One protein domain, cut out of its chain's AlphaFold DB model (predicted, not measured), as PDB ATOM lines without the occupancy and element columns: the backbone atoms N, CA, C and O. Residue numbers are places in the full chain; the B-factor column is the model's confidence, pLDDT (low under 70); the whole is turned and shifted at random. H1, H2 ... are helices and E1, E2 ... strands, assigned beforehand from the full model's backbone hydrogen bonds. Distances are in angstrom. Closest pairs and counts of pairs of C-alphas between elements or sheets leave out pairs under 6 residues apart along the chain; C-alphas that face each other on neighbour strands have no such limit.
ATOM      1  N   ALA A   2     -36.803  -0.047  18.666       62.06
ATOM      2  CA  ALA A   2     -36.307   1.302  18.322       62.06
ATOM      3  C   ALA A   2     -36.181   2.266  19.529       62.06
ATOM      4  O   ALA A   2     -35.154   2.914  19.698       62.06
ATOM      5  N   SER A   3     -37.173   2.281  20.432       75.12
ATOM      6  CA  SER A   3     -37.130   3.110  21.653       75.12
ATOM      7  C   SER A   3     -35.972   2.741  22.601       75.12
ATOM      8  O   SER A   3     -35.387   3.627  23.215       75.12
ATOM      9  N   SER A   4     -35.568   1.462  22.681       87.75
ATOM     10  CA  SER A   4     -34.436   1.073  23.538       87.75
ATOM     11  C   SER A   4     -33.092   1.525  22.966       87.75
ATOM     12  O   SER A   4     -32.246   1.973  23.729       87.75
ATOM     13  N   ALA A   5     -32.903   1.456  21.641       94.94
ATOM     14  CA  ALA A   5     -31.679   1.927  20.989       94.94
ATOM     15  C   ALA A   5     -31.509   3.452  21.114       94.94
ATOM     16  O   ALA A   5     -30.418   3.924  21.427       94.94
ATOM     17  N   TRP A   6     -32.598   4.217  20.953       96.12
ATOM     18  CA  TRP A   6     -32.598   5.665  21.190       96.12
ATOM     19  C   TRP A   6     -32.231   6.013  22.638       96.12
ATOM     20  O   TRP A   6     -31.308   6.789  22.869       96.12
ATOM     21  N   ASN A   7     -32.888   5.387  23.620       96.69
ATOM     22  CA  ASN A   7     -32.590   5.632  25.033       96.69
ATOM     23  C   ASN A   7     -31.134   5.288  25.385       96.69
ATOM     24  O   ASN A   7     -30.501   6.014  26.150       96.69
ATOM     25  N   SER A   8     -30.601   4.211  24.800       97.56
ATOM     26  CA  SER A   8     -29.200   3.806  24.946       97.56
ATOM     27  C   SER A   8     -28.245   4.881  24.412       97.56
ATOM     28  O   SER A   8     -27.323   5.301  25.112       97.56
ATOM     29  N   LEU A   9     -28.515   5.410  23.213       98.25
ATOM     30  CA  LEU A   9     -27.755   6.515  22.624       98.25
ATOM     31  C   LEU A   9     -27.806   7.780  23.487       98.25
ATOM     32  O   LEU A   9     -26.763   8.381  23.746       98.25
ATOM     33  N   VAL A  10     -28.994   8.183  23.948       97.44
ATOM     34  CA  VAL A  10     -29.156   9.359  24.816       97.44
ATOM     35  C   VAL A  10     -28.363   9.178  26.105       97.44
ATOM     36  O   VAL A  10     -27.616  10.073  26.485       97.44
ATOM     37  N   HIS A  11     -28.474   8.019  26.755       97.12
ATOM     38  CA  HIS A  11     -27.747   7.734  27.988       97.12
ATOM     39  C   HIS A  11     -26.229   7.841  27.794       97.12
ATOM     40  O   HIS A  11     -25.598   8.641  28.483       97.12
ATOM     41  N   ARG A  12     -25.669   7.149  26.791       97.44
ATOM     42  CA  ARG A  12     -24.236   7.233  26.458       97.44
ATOM     43  C   ARG A  12     -23.783   8.653  26.142       97.44
ATOM     44  O   ARG A  12     -22.691   9.054  26.528       97.44
ATOM     45  N   SER A  13     -24.611   9.412  25.425       97.62
ATOM     46  CA  SER A  13     -24.305  10.804  25.081       97.62
ATOM     47  C   SER A  13     -24.181  11.654  26.342       97.62
ATOM     48  O   SER A  13     -23.199  12.366  26.507       97.62
ATOM     49  N   LEU A  14     -25.126  11.527  27.278       95.56
ATOM     50  CA  LEU A  14     -25.092  12.261  28.545       95.56
ATOM     51  C   LEU A  14     -23.899  11.867  29.431       95.56
ATOM     52  O   LEU A  14     -23.350  12.730  30.113       95.56
ATOM     53  N   GLU A  15     -23.487  10.599  29.418       94.62
ATOM     54  CA  GLU A  15     -22.269  10.150  30.108       94.62
ATOM     55  C   GLU A  15     -21.011  10.768  29.486       94.62
ATOM     56  O   GLU A  15     -20.195  11.348  30.202       94.62
ATOM     57  N   ALA A  16     -20.901  10.733  28.153       94.81
ATOM     58  CA  ALA A  16     -19.809  11.364  27.411       94.81
ATOM     59  C   ALA A  16     -19.710  12.874  27.683       94.81
ATOM     60  O   ALA A  16     -18.620  13.437  27.768       94.81
ATOM     61  N   TRP A  17     -20.841  13.556  27.869       94.25
ATOM     62  CA  TRP A  17     -20.833  14.985  28.180       94.25
ATOM     63  C   TRP A  17     -20.158  15.296  29.511       94.25
ATOM     64  O   TRP A  17     -19.525  16.340  29.619       94.25
ATOM     65  N   GLY A  18     -20.247  14.404  30.502       87.06
ATOM     66  CA  GLY A  18     -19.607  14.617  31.799       87.06
ATOM     67  C   GLY A  18     -18.087  14.576  31.766       87.06
ATOM     68  O   GLY A  18     -17.443  15.249  32.570       87.06
ATOM     69  N   SER A  19     -17.496  13.843  30.819       85.88
ATOM     70  CA  SER A  19     -16.048  13.880  30.603       85.88
ATOM     71  C   SER A  19     -15.597  15.097  29.794       85.88
ATOM     72  O   SER A  19     -14.485  15.572  30.004       85.88
ATOM     73  N   LEU A  20     -16.449  15.614  28.900       86.38
ATOM     74  CA  LEU A  20     -16.123  16.736  28.007       86.38
ATOM     75  C   LEU A  20     -16.344  18.105  28.663       86.38
ATOM     76  O   LEU A  20     -15.507  18.997  28.537       86.38
ATOM     77  N   ASN A  21     -17.457  18.269  29.380       79.88
ATOM     78  CA  ASN A  21     -17.864  19.528  29.988       79.88
ATOM     79  C   ASN A  21     -18.302  19.316  31.444       79.88
ATOM     80  O   ASN A  21     -19.417  18.873  31.726       79.88
ATOM     81  N   LYS A  22     -17.417  19.690  32.374       72.56
ATOM     82  CA  LYS A  22     -17.618  19.510  33.822       72.56
ATOM     83  C   LYS A  22     -18.763  20.348  34.390       72.56
ATOM     84  O   LYS A  22     -19.308  19.986  35.430       72.56
ATOM     85  N   ASP A  23     -19.147  21.428  33.712       76.25
ATOM     86  CA  ASP A  23     -20.175  22.352  34.196       76.25
ATOM     87  C   ASP A  23     -21.605  21.860  33.900       76.25
ATOM     88  O   ASP A  23     -22.565  22.487  34.343       76.25
ATOM     89  N   HIS A  24     -21.756  20.733  33.181       65.44
ATOM     90  CA  HIS A  24     -23.020  20.026  32.929       65.44
ATOM     91  C   HIS A  24     -24.226  20.958  32.707       65.44
ATOM     92  O   HIS A  24     -25.158  20.978  33.522       65.44
ATOM     93  N   PRO A  25     -24.264  21.741  31.615       76.56
ATOM     94  CA  PRO A  25     -25.345  22.690  31.434       76.56
ATOM     95  C   PRO A  25     -26.673  21.931  31.336       76.56
ATOM     96  O   PRO A  25     -26.858  21.029  30.516       76.56
ATOM     97  N   THR A  26     -27.617  22.304  32.196       85.12
ATOM     98  CA  THR A  26     -28.928  21.646  32.319       85.12
ATOM     99  C   THR A  26     -29.771  21.792  31.052       85.12
ATOM    100  O   THR A  26     -30.598  20.933  30.750       85.12
ATOM    101  N   PHE A  27     -29.542  22.852  30.274       90.12
ATOM    102  CA  PHE A  27     -30.321  23.174  29.083       90.12
ATOM    103  C   PHE A  27     -30.174  22.140  27.943       90.12
ATOM    104  O   PHE A  27     -31.200  21.560  27.577       90.12
ATOM    105  N   PRO A  28     -28.969  21.809  27.422       92.44
ATOM    106  CA  PRO A  28     -28.822  20.739  26.427       92.44
ATOM    107  C   PRO A  28     -29.347  19.376  26.895       92.44
ATOM    108  O   PRO A  28     -29.933  18.643  26.102       92.44
ATOM    109  N   VAL A  29     -29.186  19.054  28.186       93.12
ATOM    110  CA  VAL A  29     -29.669  17.791  28.778       93.12
ATOM    111  C   VAL A  29     -31.190  17.707  28.700       93.12
ATOM    112  O   VAL A  29     -31.732  16.688  28.270       93.12
ATOM    113  N   ASN A  30     -31.875  18.782  29.090       92.50
ATOM    114  CA  ASN A  30     -33.330  18.843  29.058       92.50
ATOM    115  C   ASN A  30     -33.868  18.755  27.626       92.50
ATOM    116  O   ASN A  30     -34.848  18.048  27.402       92.50
ATOM    117  N   ILE A  31     -33.212  19.406  26.657       93.69
ATOM    118  CA  ILE A  31     -33.617  19.306  25.250       93.69
ATOM    119  C   ILE A  31     -33.428  17.876  24.739       93.69
ATOM    120  O   ILE A  31     -34.379  17.302  24.217       93.69
ATOM    121  N   LEU A  32     -32.254  17.261  24.918       93.75
ATOM    122  CA  LEU A  32     -32.017  15.911  24.394       93.75
ATOM    123  C   LEU A  32     -32.985  14.877  24.996       93.75
ATOM    124  O   LEU A  32     -33.483  14.013  24.283       93.75
ATOM    125  N   ARG A  33     -33.299  14.992  26.293       93.69
ATOM    126  CA  ARG A  33     -34.271  14.117  26.972       93.69
ATOM    127  C   ARG A  33     -35.723  14.373  26.573       93.69
ATOM    128  O   ARG A  33     -36.564  13.525  26.851       93.69
ATOM    129  N   SER A  34     -36.027  15.525  25.975       93.06
ATOM    130  CA  SER A  34     -37.389  15.839  25.535       93.06
ATOM    131  C   SER A  34     -37.814  15.044  24.299       93.06
ATOM    132  O   SER A  34     -39.011  14.863  24.094       93.06
ATOM    133  N   PHE A  35     -36.856  14.531  23.518       93.69
ATOM    134  CA  PHE A  35     -37.146  13.721  22.340       93.69
ATOM    135  C   PHE A  35     -37.506  12.281  22.724       93.69
ATOM    136  O   PHE A  35     -36.712  11.563  23.342       93.69
ATOM    137  N   ALA A  36     -38.689  11.832  22.307       93.06
ATOM    138  CA  ALA A  36     -39.208  10.504  22.640       93.06
ATOM    139  C   ALA A  36     -38.601   9.378  21.781       93.06
ATOM    140  O   ALA A  36     -38.593   8.213  22.194       93.06
ATOM    141  N   SER A  37     -38.110   9.703  20.582       95.06
ATOM    142  CA  SER A  37     -37.495   8.749  19.655       95.06
ATOM    143  C   SER A  37     -36.455   9.406  18.743       95.06
ATOM    144  O   SER A  37     -36.311  10.630  18.714       95.06
ATOM    145  N   LEU A  38     -35.751   8.584  17.959       96.00
ATOM    146  CA  LEU A  38     -34.847   9.069  16.917       96.00
ATOM    147  C   LEU A  38     -35.606   9.872  15.850       96.00
ATOM    148  O   LEU A  38     -35.119  10.900  15.398       96.00
ATOM    149  N   GLU A  39     -36.791   9.425  15.438       95.12
ATOM    150  CA  GLU A  39     -37.598  10.122  14.434       95.12
ATOM    151  C   GLU A  39     -38.017  11.517  14.914       95.12
ATOM    152  O   GLU A  39     -37.936  12.470  14.140       95.12
ATOM    153  N   ASP A  40     -38.410  11.633  16.185       93.44
ATOM    154  CA  ASP A  40     -38.710  12.906  16.849       93.44
ATOM    155  C   ASP A  40     -37.476  13.826  16.838       93.44
ATOM    156  O   ASP A  40     -37.530  14.939  16.310       93.44
ATOM    157  N   PHE A  41     -36.316  13.307  17.257       94.69
ATOM    158  CA  PHE A  41     -35.036  14.021  17.207       94.69
ATOM    159  C   PHE A  41     -34.670  14.532  15.803       94.69
ATOM    160  O   PHE A  41     -34.340  15.709  15.631       94.69
ATOM    161  N   LEU A  42     -34.756  13.671  14.785       94.94
ATOM    162  CA  LEU A  42     -34.392  14.011  13.405       94.94
ATOM    163  C   LEU A  42     -35.368  15.015  12.773       94.94
ATOM    164  O   LEU A  42     -34.947  15.870  11.997       94.94
ATOM    165  N   SER A  43     -36.654  14.968  13.138       90.88
ATOM    166  CA  SER A  43     -37.666  15.905  12.629       90.88
ATOM    167  C   SER A  43     -37.410  17.367  13.025       90.88
ATOM    168  O   SER A  43     -37.994  18.279  12.443       90.88
ATOM    169  N   GLY A  44     -36.539  17.612  14.015       74.94
ATOM    170  CA  GLY A  44     -36.179  18.957  14.464       74.94
ATOM    171  C   GLY A  44     -37.325  19.726  15.125       74.94
ATOM    172  O   GLY A  44     -37.244  20.947  15.250       74.94
ATOM    173  N   SER A  45     -38.381  19.030  15.546       60.91
ATOM    174  CA  SER A  45     -39.639  19.624  16.003       60.91
ATOM    175  C   SER A  45     -39.571  20.284  17.392       60.91
ATOM    176  O   SER A  45     -40.515  20.977  17.774       60.91
ATOM    177  N   SER A  46     -38.454  20.157  18.121       52.91
ATOM    178  CA  SER A  46     -38.456  20.377  19.581       52.91
ATOM    179  C   SER A  46     -37.344  21.276  20.145       52.91
ATOM    180  O   SER A  46     -37.310  21.477  21.358       52.91
ATOM    181  N   GLY A  47     -36.458  21.893  19.346       63.59
ATOM    182  CA  GLY A  47     -35.478  22.803  19.962       63.59
ATOM    183  C   GLY A  47     -34.636  23.700  19.049       63.59
ATOM    184  O   GLY A  47     -34.297  23.309  17.932       63.59
ATOM    185  N   PRO A  48     -34.231  24.891  19.544       75.06
ATOM    186  CA  PRO A  48     -33.338  25.805  18.827       75.06
ATOM    187  C   PRO A  48     -31.900  25.273  18.725       75.06
ATOM    188  O   PRO A  48     -31.127  25.740  17.894       75.06
ATOM    189  N   LEU A  49     -31.531  24.308  19.571       89.38
ATOM    190  CA  LEU A  49     -30.180  23.769  19.650       89.38
ATOM    191  C   LEU A  49     -29.965  22.681  18.589       89.38
ATOM    192  O   LEU A  49     -30.786  21.773  18.429       89.38
ATOM    193  N   MET A  50     -28.862  22.786  17.854       92.44
ATOM    194  CA  MET A  50     -28.393  21.717  16.978       92.44
ATOM    195  C   MET A  50     -27.642  20.664  17.796       92.44
ATOM    196  O   MET A  50     -26.974  20.980  18.779       92.44
ATOM    197  N   PHE A  51     -27.751  19.414  17.373       95.62
ATOM    198  CA  PHE A  51     -27.066  18.273  17.956       95.62
ATOM    199  C   PHE A  51     -26.430  17.475  16.830       95.62
ATOM    200  O   PHE A  51     -27.074  17.267  15.808       95.62
ATOM    201  N   TRP A  52     -25.199  17.024  17.019       97.25
ATOM    202  CA  TRP A  52     -24.437  16.298  16.014       97.25
ATOM    203  C   TRP A  52     -24.172  14.875  16.469       97.25
ATOM    204  O   TRP A  52     -23.702  14.664  17.587       97.25
ATOM    205  N   PHE A  53     -24.414  13.902  15.596       98.38
ATOM    206  CA  PHE A  53     -23.837  12.577  15.778       98.38
ATOM    207  C   PHE A  53     -22.326  12.667  15.625       98.38
ATOM    208  O   PHE A  53     -21.844  13.271  14.674       98.38
ATOM    209  N   PHE A  54     -21.602  12.033  16.531       98.50
ATOM    210  CA  PHE A  54     -20.191  11.729  16.370       98.50
ATOM    211  C   PHE A  54     -20.006  10.227  16.526       98.50
ATOM    212  O   PHE A  54     -20.605   9.615  17.416       98.50
ATOM    213  N   GLN A  55     -19.164   9.636  15.687       98.25
ATOM    214  CA  GLN A  55     -18.739   8.257  15.870       98.25
ATOM    215  C   GLN A  55     -17.767   8.157  17.038       98.25
ATOM    216  O   GLN A  55     -16.880   8.992  17.226       98.25
ATOM    217  N   ARG A  56     -17.929   7.099  17.822       98.31
ATOM    218  CA  ARG A  56     -16.993   6.730  18.877       98.31
ATOM    219  C   ARG A  56     -15.699   6.216  18.266       98.31
ATOM    220  O   ARG A  56     -15.724   5.489  17.271       98.31
ATOM    221  N   ARG A  57     -14.576   6.519  18.916       97.88
ATOM    222  CA  ARG A  57     -13.250   6.057  18.496       97.88
ATOM    223  C   ARG A  57     -13.181   4.562  18.226       97.88
ATOM    224  O   ARG A  57     -12.671   4.163  17.183       97.88
ATOM    225  N   GLU A  58     -13.690   3.738  19.140       97.50
ATOM    226  CA  GLU A  58     -13.620   2.280  18.989       97.50
ATOM    227  C   GLU A  58     -14.366   1.816  17.735       97.50
ATOM    228  O   GLU A  58     -13.851   0.997  16.978       97.50
ATOM    229  N   ALA A  59     -15.553   2.376  17.488       97.44
ATOM    230  CA  ALA A  59     -16.346   2.050  16.310       97.44
ATOM    231  C   ALA A  59     -15.634   2.494  15.027       97.44
ATOM    232  O   ALA A  59     -15.551   1.718  14.079       97.44
ATOM    233  N   PHE A  60     -15.068   3.704  15.001       97.69
ATOM    234  CA  PHE A  60     -14.342   4.210  13.837       97.69
ATOM    235  C   PHE A  60     -13.101   3.378  13.506       97.69
ATOM    236  O   PHE A  60     -12.899   3.029  12.347       97.69
ATOM    237  N   LEU A  61     -12.289   3.007  14.502       97.19
ATOM    238  CA  LEU A  61     -11.062   2.228  14.287       97.19
ATOM    239  C   LEU A  61     -11.324   0.764  13.890       97.19
ATOM    240  O   LEU A  61     -10.444   0.120  13.327       97.19
ATOM    241  N   LEU A  62     -12.515   0.225  14.168       96.50
ATOM    242  CA  LEU A  62     -12.902  -1.140  13.784       96.50
ATOM    243  C   LEU A  62     -13.520  -1.234  12.380       96.50
ATOM    244  O   LEU A  62     -13.674  -2.339  11.849       96.50
ATOM    245  N   GLN A  63     -13.891  -0.105  11.769       95.50
ATOM    246  CA  GLN A  63     -14.478  -0.084  10.431       95.50
ATOM    247  C   GLN A  63     -13.465  -0.539   9.373       95.50
ATOM    248  O   GLN A  63     -12.299  -0.150   9.391       95.50
ATOM    249  N   LYS A  64     -13.931  -1.358   8.422       93.94
ATOM    250  CA  LYS A  64     -13.130  -1.825   7.273       93.94
ATOM    251  C   LYS A  64     -13.271  -0.929   6.038       93.94
ATOM    252  O   LYS A  64     -12.377  -0.914   5.196       93.94
ATOM    253  N   SER A  65     -14.392  -0.223   5.942       93.06
ATOM    254  CA  SER A  65     -14.736   0.767   4.920       93.06
ATOM    255  C   SER A  65     -15.559   1.877   5.568       93.06
ATOM    256  O   SER A  65     -16.113   1.670   6.654       93.06
ATOM    257  N   MET A  66     -15.622   3.056   4.940       92.44
ATOM    258  CA  MET A  66     -16.406   4.167   5.476       92.44
ATOM    259  C   MET A  66     -17.888   3.793   5.495       92.44
ATOM    260  O   MET A  66     -18.533   3.635   4.459       92.44
ATOM    261  N   THR A  67     -18.437   3.625   6.693       93.38
ATOM    262  CA  THR A  67     -19.833   3.214   6.834       93.38
ATOM    263  C   THR A  67     -20.760   4.406   6.650       93.38
ATOM    264  O   THR A  67     -20.633   5.423   7.328       93.38
ATOM    265  N   LYS A  68     -21.721   4.262   5.737       95.56
ATOM    266  CA  LYS A  68     -22.817   5.215   5.584       95.56
ATOM    267  C   LYS A  68     -23.601   5.312   6.890       95.56
ATOM    268  O   LYS A  68     -23.890   4.275   7.502       95.56
ATOM    269  N   TRP A  69     -23.994   6.521   7.284       96.88
ATOM    270  CA  TRP A  69     -24.851   6.715   8.455       96.88
ATOM    271  C   TRP A  69     -26.104   5.825   8.382       96.88
ATOM    272  O   TRP A  69     -26.726   5.671   7.326       96.88
ATOM    273  N   SER A  70     -26.486   5.234   9.516       95.56
ATOM    274  CA  SER A  70     -27.636   4.336   9.606       95.56
ATOM    275  C   SER A  70     -28.275   4.377  10.988       95.56
ATOM    276  O   SER A  70     -27.613   4.150  12.004       95.56
ATOM    277  N   SER A  71     -29.600   4.529  11.018       95.19
ATOM    278  CA  SER A  71     -30.420   4.438  12.233       95.19
ATOM    279  C   SER A  71     -30.370   3.065  12.918       95.19
ATOM    280  O   SER A  71     -30.808   2.927  14.058       95.19
ATOM    281  N   LYS A  72     -29.823   2.039  12.253       95.25
ATOM    282  CA  LYS A  72     -29.664   0.687  12.815       95.25
ATOM    283  C   LYS A  72     -28.403   0.524  13.665       95.25
ATOM    284  O   LYS A  72     -28.346  -0.415  14.453       95.25
ATOM    285  N   ASN A  73     -27.434   1.432  13.544       95.12
ATOM    286  CA  ASN A  73     -26.110   1.306  14.161       95.12
ATOM    287  C   ASN A  73     -25.861   2.381  15.233       95.12
ATOM    288  O   ASN A  73     -24.742   2.852  15.395       95.12
ATOM    289  N   LEU A  74     -26.892   2.796  15.984       97.25
ATOM    290  CA  LEU A  74     -26.772   3.886  16.972       97.25
ATOM    291  C   LEU A  74     -25.736   3.623  18.082       97.25
ATOM    292  O   LEU A  74     -25.294   4.560  18.743       97.25
ATOM    293  N   GLU A  75     -25.346   2.364  18.292       97.25
ATOM    294  CA  GLU A  75     -24.297   1.946  19.234       97.25
ATOM    295  C   GLU A  75     -22.911   2.524  18.908       97.25
ATOM    296  O   GLU A  75     -22.109   2.746  19.821       97.25
ATOM    297  N   ASP A  76     -22.673   2.851  17.638       97.75
ATOM    298  CA  ASP A  76     -21.409   3.413  17.159       97.75
ATOM    299  C   ASP A  76     -21.275   4.910  17.463       97.75
ATOM    300  O   ASP A  76     -20.197   5.482  17.292       97.75
ATOM    301  N   TYR A  77     -22.351   5.551  17.926       98.50
ATOM    302  CA  TYR A  77     -22.441   7.001  18.032       98.50
ATOM    303  C   TYR A  77     -22.668   7.490  19.460       98.50
ATOM    304  O   TYR A  77     -23.196   6.792  20.335       98.50
ATOM    305  N   ILE A  78     -22.317   8.757  19.639       98.44
ATOM    306  CA  ILE A  78     -22.890   9.653  20.638       98.44
ATOM    307  C   ILE A  78     -23.474  10.880  19.934       98.44
ATOM    308  O   ILE A  78     -23.211  11.120  18.755       98.44
ATOM    309  N   ILE A  79     -24.249  11.670  20.665       97.56
ATOM    310  CA  ILE A  79     -24.756  12.964  20.226       97.56
ATOM    311  C   ILE A  79     -24.091  14.059  21.058       97.56
ATOM    312  O   ILE A  79     -24.155  14.024  22.285       97.56
ATOM    313  N   LEU A  80     -23.501  15.059  20.408       97.06
ATOM    314  CA  LEU A  80     -22.943  16.245  21.060       97.06
ATOM    315  C   LEU A  80     -23.773  17.485  20.709       97.06
ATOM    316  O   LEU A  80     -24.125  17.667  19.542       97.06
ATOM    317  N   PRO A  81     -24.114  18.353  21.677       94.88
ATOM    318  CA  PRO A  81     -24.783  19.605  21.374       94.88
ATOM    319  C   PRO A  81     -23.808  20.553  20.679       94.88
ATOM    320  O   PRO A  81     -22.646  20.682  21.066       94.88
ATOM    321  N   ALA A  82     -24.317  21.278  19.692       92.19
ATOM    322  CA  ALA A  82     -23.611  22.340  19.000       92.19
ATOM    323  C   ALA A  82     -23.540  23.599  19.881       92.19
ATOM    324  O   ALA A  82     -24.192  24.612  19.632       92.19
ATOM    325  N   SER A  83     -22.803  23.493  20.983       88.31
ATOM    326  CA  SER A  83     -22.637  24.541  21.986       88.31
ATOM    327  C   SER A  83     -21.239  24.485  22.589       88.31
ATOM    328  O   SER A  83     -20.585  23.440  22.579       88.31
ATOM    329  N   THR A  84     -20.785  25.618  23.119       84.56
ATOM    330  CA  THR A  84     -19.441  25.774  23.681       84.56
ATOM    331  C   THR A  84     -19.136  24.720  24.747       84.56
ATOM    332  O   THR A  84     -19.959  24.431  25.614       84.56
ATOM    333  N   GLY A  85     -17.927  24.156  24.680       85.56
ATOM    334  CA  GLY A  85     -17.400  23.214  25.671       85.56
ATOM    335  C   GLY A  85     -17.722  21.741  25.418       85.56
ATOM    336  O   GLY A  85     -17.198  20.898  26.132       85.56
ATOM    337  N   PHE A  86     -18.544  21.403  24.418       92.06
ATOM    338  CA  PHE A  86     -18.866  20.001  24.110       92.06
ATOM    339  C   PHE A  86     -18.043  19.412  22.971       92.06
ATOM    340  O   PHE A  86     -17.714  18.234  23.005       92.06
ATOM    341  N   VAL A  87     -17.714  20.221  21.969       94.38
ATOM    342  CA  VAL A  87     -16.821  19.828  20.879       94.38
ATOM    343  C   VAL A  87     -15.529  20.605  21.062       94.38
ATOM    344  O   VAL A  87     -15.541  21.836  21.063       94.38
ATOM    345  N   THR A  88     -14.430  19.885  21.262       93.25
ATOM    346  CA  THR A  88     -13.095  20.463  21.440       93.25
ATOM    347  C   THR A  88     -12.117  19.805  20.483       93.25
ATOM    348  O   THR A  88     -12.276  18.639  20.114       93.25
ATOM    349  N   ARG A  89     -11.058  20.533  20.117       92.75
ATOM    350  CA  ARG A  89     -10.083  20.040  19.139       92.75
ATOM    351  C   ARG A  89      -9.249  18.853  19.604       92.75
ATOM    352  O   ARG A  89      -8.659  18.170  18.779       92.75
ATOM    353  N   TRP A  99     -14.995  12.162  -2.049       90.44
ATOM    354  CA  TRP A  99     -15.873  11.168  -2.642       90.44
ATOM    355  C   TRP A  99     -15.232  10.581  -3.905       90.44
ATOM    356  O   TRP A  99     -15.027  11.291  -4.901       90.44
ATOM    357  N   GLN A 100     -14.879   9.291  -3.864       88.56
ATOM    358  CA  GLN A 100     -14.367   8.560  -5.027       88.56
ATOM    359  C   GLN A 100     -15.464   8.256  -6.051       88.56
ATOM    360  O   GLN A 100     -15.212   8.309  -7.259       88.56
ATOM    361  N   THR A 101     -16.673   7.959  -5.577       88.19
ATOM    362  CA  THR A 101     -17.855   7.693  -6.404       88.19
ATOM    363  C   THR A 101     -19.041   8.515  -5.906       88.19
ATOM    364  O   THR A 101     -18.943   9.165  -4.870       88.19
ATOM    365  N   ASN A 102     -20.156   8.502  -6.637       84.81
ATOM    366  CA  ASN A 102     -21.379   9.179  -6.196       84.81
ATOM    367  C   ASN A 102     -22.114   8.413  -5.083       84.81
ATOM    368  O   ASN A 102     -22.920   9.014  -4.385       84.81
ATOM    369  N   ASP A 103     -21.859   7.110  -4.930       87.31
ATOM    370  CA  ASP A 103     -22.619   6.243  -4.017       87.31
ATOM    371  C   ASP A 103     -21.847   5.875  -2.744       87.31
ATOM    372  O   ASP A 103     -22.452   5.464  -1.756       87.31
ATOM    373  N   ASP A 104     -20.519   5.975  -2.775       89.31
ATOM    374  CA  ASP A 104     -19.633   5.646  -1.660       89.31
ATOM    375  C   ASP A 104     -18.324   6.445  -1.801       89.31
ATOM    376  O   ASP A 104     -17.689   6.415  -2.874       89.31
ATOM    377  N   PRO A 105     -17.911   7.191  -0.761       91.88
ATOM    378  CA  PRO A 105     -16.724   8.014  -0.844       91.88
ATOM    379  C   PRO A 105     -15.418   7.218  -0.856       91.88
ATOM    380  O   PRO A 105     -14.437   7.710  -1.408       91.88
ATOM    381  N   ASP A 106     -15.388   6.003  -0.306       93.25
ATOM    382  CA  ASP A 106     -14.175   5.185  -0.195       93.25
ATOM    383  C   ASP A 106     -14.508   3.679  -0.277       93.25
ATOM    384  O   ASP A 106     -14.362   2.953   0.714       93.25
ATOM    385  N   PRO A 107     -14.938   3.178  -1.457       91.69
ATOM    386  CA  PRO A 107     -15.484   1.823  -1.594       91.69
ATOM    387  C   PRO A 107     -14.510   0.702  -1.202       91.69
ATOM    388  O   PRO A 107     -14.927  -0.384  -0.797       91.69
ATOM    389  N   ASP A 108     -13.200   0.936  -1.339       91.88
ATOM    390  CA  ASP A 108     -12.141  -0.023  -0.999       91.88
ATOM    391  C   ASP A 108     -11.561   0.185   0.418       91.88
ATOM    392  O   ASP A 108     -10.675  -0.564   0.864       91.88
ATOM    393  N   GLY A 109     -12.058   1.189   1.146       94.19
ATOM    394  CA  GLY A 109     -11.611   1.563   2.485       94.19
ATOM    395  C   GLY A 109     -10.165   2.063   2.542       94.19
ATOM    396  O   GLY A 109      -9.554   2.030   3.614       94.19
ATOM    397  N   LYS A 110      -9.548   2.412   1.404       94.25
ATOM    398  CA  LYS A 110      -8.134   2.793   1.357       94.25
ATOM    399  C   LYS A 110      -7.885   4.074   2.136       94.25
ATOM    400  O   LYS A 110      -6.923   4.122   2.901       94.25
ATOM    401  N   TYR A 111      -8.719   5.091   1.951       93.06
ATOM    402  CA  TYR A 111      -8.539   6.367   2.636       93.06
ATOM    403  C   TYR A 111      -8.925   6.277   4.105       93.06
ATOM    404  O   TYR A 111      -8.213   6.831   4.940       93.06
ATOM    405  N   PRO A 121      -2.410   6.930  16.792       95.19
ATOM    406  CA  PRO A 121      -1.448   7.311  17.829       95.19
ATOM    407  C   PRO A 121      -1.880   8.528  18.661       95.19
ATOM    408  O   PRO A 121      -1.286   8.792  19.704       95.19
ATOM    409  N   GLN A 122      -2.887   9.281  18.218       93.56
ATOM    410  CA  GLN A 122      -3.328  10.513  18.870       93.56
ATOM    411  C   GLN A 122      -4.332  10.219  19.991       93.56
ATOM    412  O   GLN A 122      -5.040   9.207  19.967       93.56
ATOM    413  N   THR A 123      -4.436  11.114  20.973       92.88
ATOM    414  CA  THR A 123      -5.502  11.082  21.986       92.88
ATOM    415  C   THR A 123      -6.706  11.857  21.463       92.88
ATOM    416  O   THR A 123      -6.572  13.021  21.109       92.88
ATOM    417  N   TRP A 124      -7.846  11.176  21.366       96.38
ATOM    418  CA  TRP A 124      -9.147  11.696  20.937       96.38
ATOM    419  C   TRP A 124     -10.219  10.663  21.291       96.38
ATOM    420  O   TRP A 124      -9.893   9.483  21.473       96.38
ATOM    421  N   SER A 125     -11.478  11.087  21.337       97.56
ATOM    422  CA  SER A 125     -12.606  10.257  21.778       97.56
ATOM    423  C   SER A 125     -13.655  10.068  20.682       97.56
ATOM    424  O   SER A 125     -14.248   8.992  20.552       97.56
ATOM    425  N   TYR A 126     -13.862  11.103  19.867       98.38
ATOM    426  CA  TYR A 126     -14.948  11.165  18.900       98.38
ATOM    427  C   TYR A 126     -14.480  11.671  17.541       98.38
ATOM    428  O   TYR A 126     -13.588  12.513  17.443       98.38
ATOM    429  N   VAL A 127     -15.106  11.172  16.483       98.31
ATOM    430  CA  VAL A 127     -14.821  11.597  15.116       98.31
ATOM    431  C   VAL A 127     -16.108  11.887  14.370       98.31
ATOM    432  O   VAL A 127     -17.136  11.242  14.574       98.31
ATOM    433  N   TRP A 128     -16.038  12.888  13.510       98.31
ATOM    434  CA  TRP A 128     -17.111  13.321  12.653       98.31
ATOM    435  C   TRP A 128     -16.678  13.200  11.202       98.31
ATOM    436  O   TRP A 128     -15.702  13.820  10.783       98.31
ATOM    437  N   VAL A 129     -17.425  12.407  10.447       97.38
ATOM    438  CA  VAL A 129     -17.320  12.295   8.990       97.38
ATOM    439  C   VAL A 129     -18.727  12.525   8.463       97.38
ATOM    440  O   VAL A 129     -19.644  11.842   8.906       97.38
ATOM    441  N   ASP A 130     -18.932  13.466   7.554       94.81
ATOM    442  CA  ASP A 130     -20.243  13.762   6.952       94.81
ATOM    443  C   ASP A 130     -20.969  12.492   6.458       94.81
ATOM    444  O   ASP A 130     -22.136  12.284   6.798       94.81
ATOM    445  N   TRP A 131     -20.269  11.599   5.750       96.00
ATOM    446  CA  TRP A 131     -20.800  10.333   5.227       96.00
ATOM    447  C   TRP A 131     -21.356   9.412   6.317       96.00
ATOM    448  O   TRP A 131     -22.373   8.736   6.129       96.00
ATOM    449  N   SER A 132     -20.692   9.393   7.473       96.38
ATOM    450  CA  SER A 132     -20.996   8.467   8.556       96.38
ATOM    451  C   SER A 132     -21.810   9.101   9.685       96.38
ATOM    452  O   SER A 132     -22.469   8.388  10.430       96.38
ATOM    453  N   CYS A 133     -21.830  10.430   9.798       97.69
ATOM    454  CA  CYS A 133     -22.424  11.173  10.915       97.69
ATOM    455  C   CYS A 133     -23.644  12.023  10.525       97.69
ATOM    456  O   CYS A 133     -24.328  12.559  11.401       97.69
ATOM    457  N   ILE A 134     -23.961  12.140   9.234       95.12
ATOM    458  CA  ILE A 134     -25.211  12.735   8.752       95.12
ATOM    459  C   ILE A 134     -25.938  11.707   7.867       95.12
ATOM    460  O   ILE A 134     -25.274  11.006   7.108       95.12
ATOM    461  N   PRO A 135     -27.284  11.608   7.908       96.00
ATOM    462  CA  PRO A 135     -28.043  10.821   6.941       96.00
ATOM    463  C   PRO A 135     -27.677  11.137   5.484       96.00
ATOM    464  O   PRO A 135     -27.598  12.295   5.086       96.00
ATOM    465  N   GLN A 136     -27.517  10.097   4.670       93.06
ATOM    466  CA  GLN A 136     -27.108  10.181   3.264       93.06
ATOM    467  C   GLN A 136     -28.199   9.590   2.363       93.06
ATOM    468  O   GLN A 136     -28.942   8.709   2.797       93.06
ATOM    469  N   TYR A 137     -28.310  10.037   1.111       90.50
ATOM    470  CA  TYR A 137     -29.398   9.626   0.214       90.50
ATOM    471  C   TYR A 137     -29.454   8.105  -0.031       90.50
ATOM    472  O   TYR A 137     -28.403   7.493  -0.213       90.50
ATOM    473  N   PRO A 138     -30.639   7.456  -0.079       93.88
ATOM    474  CA  PRO A 138     -31.973   8.030   0.097       93.88
ATOM    475  C   PRO A 138     -32.285   8.344   1.560       93.88
ATOM    476  O   PRO A 138     -32.012   7.535   2.441       93.88
TER     477      PRO A 138
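What this domain is: This is residues 2 to 89, 99 to 111 and 121 to 138 of the 319 residues of an uncharacterized protein of Fusarium oxysporum NRRL 32931 (UniProt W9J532). A small antiparallel sheet of three strands forms the middle, with the long helix H1 packed slantwise on its strand E2 and H2 folded back beside H1 as a helical hairpin. H3 lies across from the first part of H1, H4 follows E1 at the end of the sheet where short E3 pairs, H5 grazes the sheet near E1, and a separate piece, residues 99 to 111, lies far out from the middle. The printed part has 119 residues with five named helices and three named strands, in the order H1 H2 H3 E1 H4 E2 E3 H5; the sheet runs E2 E1 E3. The class is mixed, with 58 residues, under half, in named elements. The whole is compact, with a radius of gyration of the C-alphas of 14.8 A, and spans 43 by 35 by 24 A.

How they stand to each other: Start with H1, residues 2 to 20, and go on to H2, residues 26 to 34: they form a helical hairpin and only just touch, with 3 pairs of C-alphas within 8 A, closest at Val 10 and Leu 32, 7.2 A. Their tilt is shallow, 11 degrees, opposite ways, and H1 touches H2 with residues 10 to 14 alone. H3, residues 38 to 43, is close to H1 but not clearly touching, with the C-alphas of Trp 6 and Leu 38 closest at 5.9 A, and about perpendicular to it at 80 degrees. Next find E1, residues 51 to 56, an inner strand with E2, residues 77 to 81, and E3, residues 126 to 128, as its antiparallel neighbours. Look for N 54 and O 78 at 2.9 A between E1 and E2, and for N 55 and O 127 at 2.8 A between E1 and E3. The pairing is staggered: E1 pairs with E2 over residues 51 to 55 and with E3 over 55 to 56. H1 is on the sheet, over E2, at a height over the sheet of 7.3 A; the closest C-alphas of H1 and E2 are those of Ser 13 and Ile 78, 4.8 A apart. H2 only grazes the sheet with residues 28 to 32. H4, residues 57 to 62, is on the sheet; its closest C-alpha to E3 is Arg 57, 5.4 A from that of Tyr 126. H5, residues 130 to 133, only grazes the sheet; the C-alphas of Phe 53 and Cys 133, the closest of E1 and H5, are 5.3 A apart. Every O i to N i+4 pair is within hydrogen-bond range in H2, H3 and H4, and 13 of 15 are in H1; H5 is too short for such a pair, and its one O i to N i+3 pair is not within range.

Where its parts are: Find C-alpha 2 at (-36.307, 1.302, 18.322); from there H1 runs 27.2 A to C-alpha 20. H2 is 12.3 A long. E1 starts at C-alpha 51, (-27.066, 18.273, 17.956), and is 15.3 A long; E2 is 13.2 A. H5 ends at C-alpha 133, (-22.424, 11.173, 10.915).

The domain as a whole: The C-alphas of Asp 23 and Thr 101, the two farthest apart, are 43.2 A apart. Residues 90 to 98 and 112 to 120 are not printed; the gaps are 24.2 A from C-alpha 89 to 99 and 16.8 A from C-alpha 111 to 121. The link from H4 to E2, 14 residues, is long. Mean pLDDT of the printed part is 91.6; residues 2, 24 and 45 to 47 are under 70.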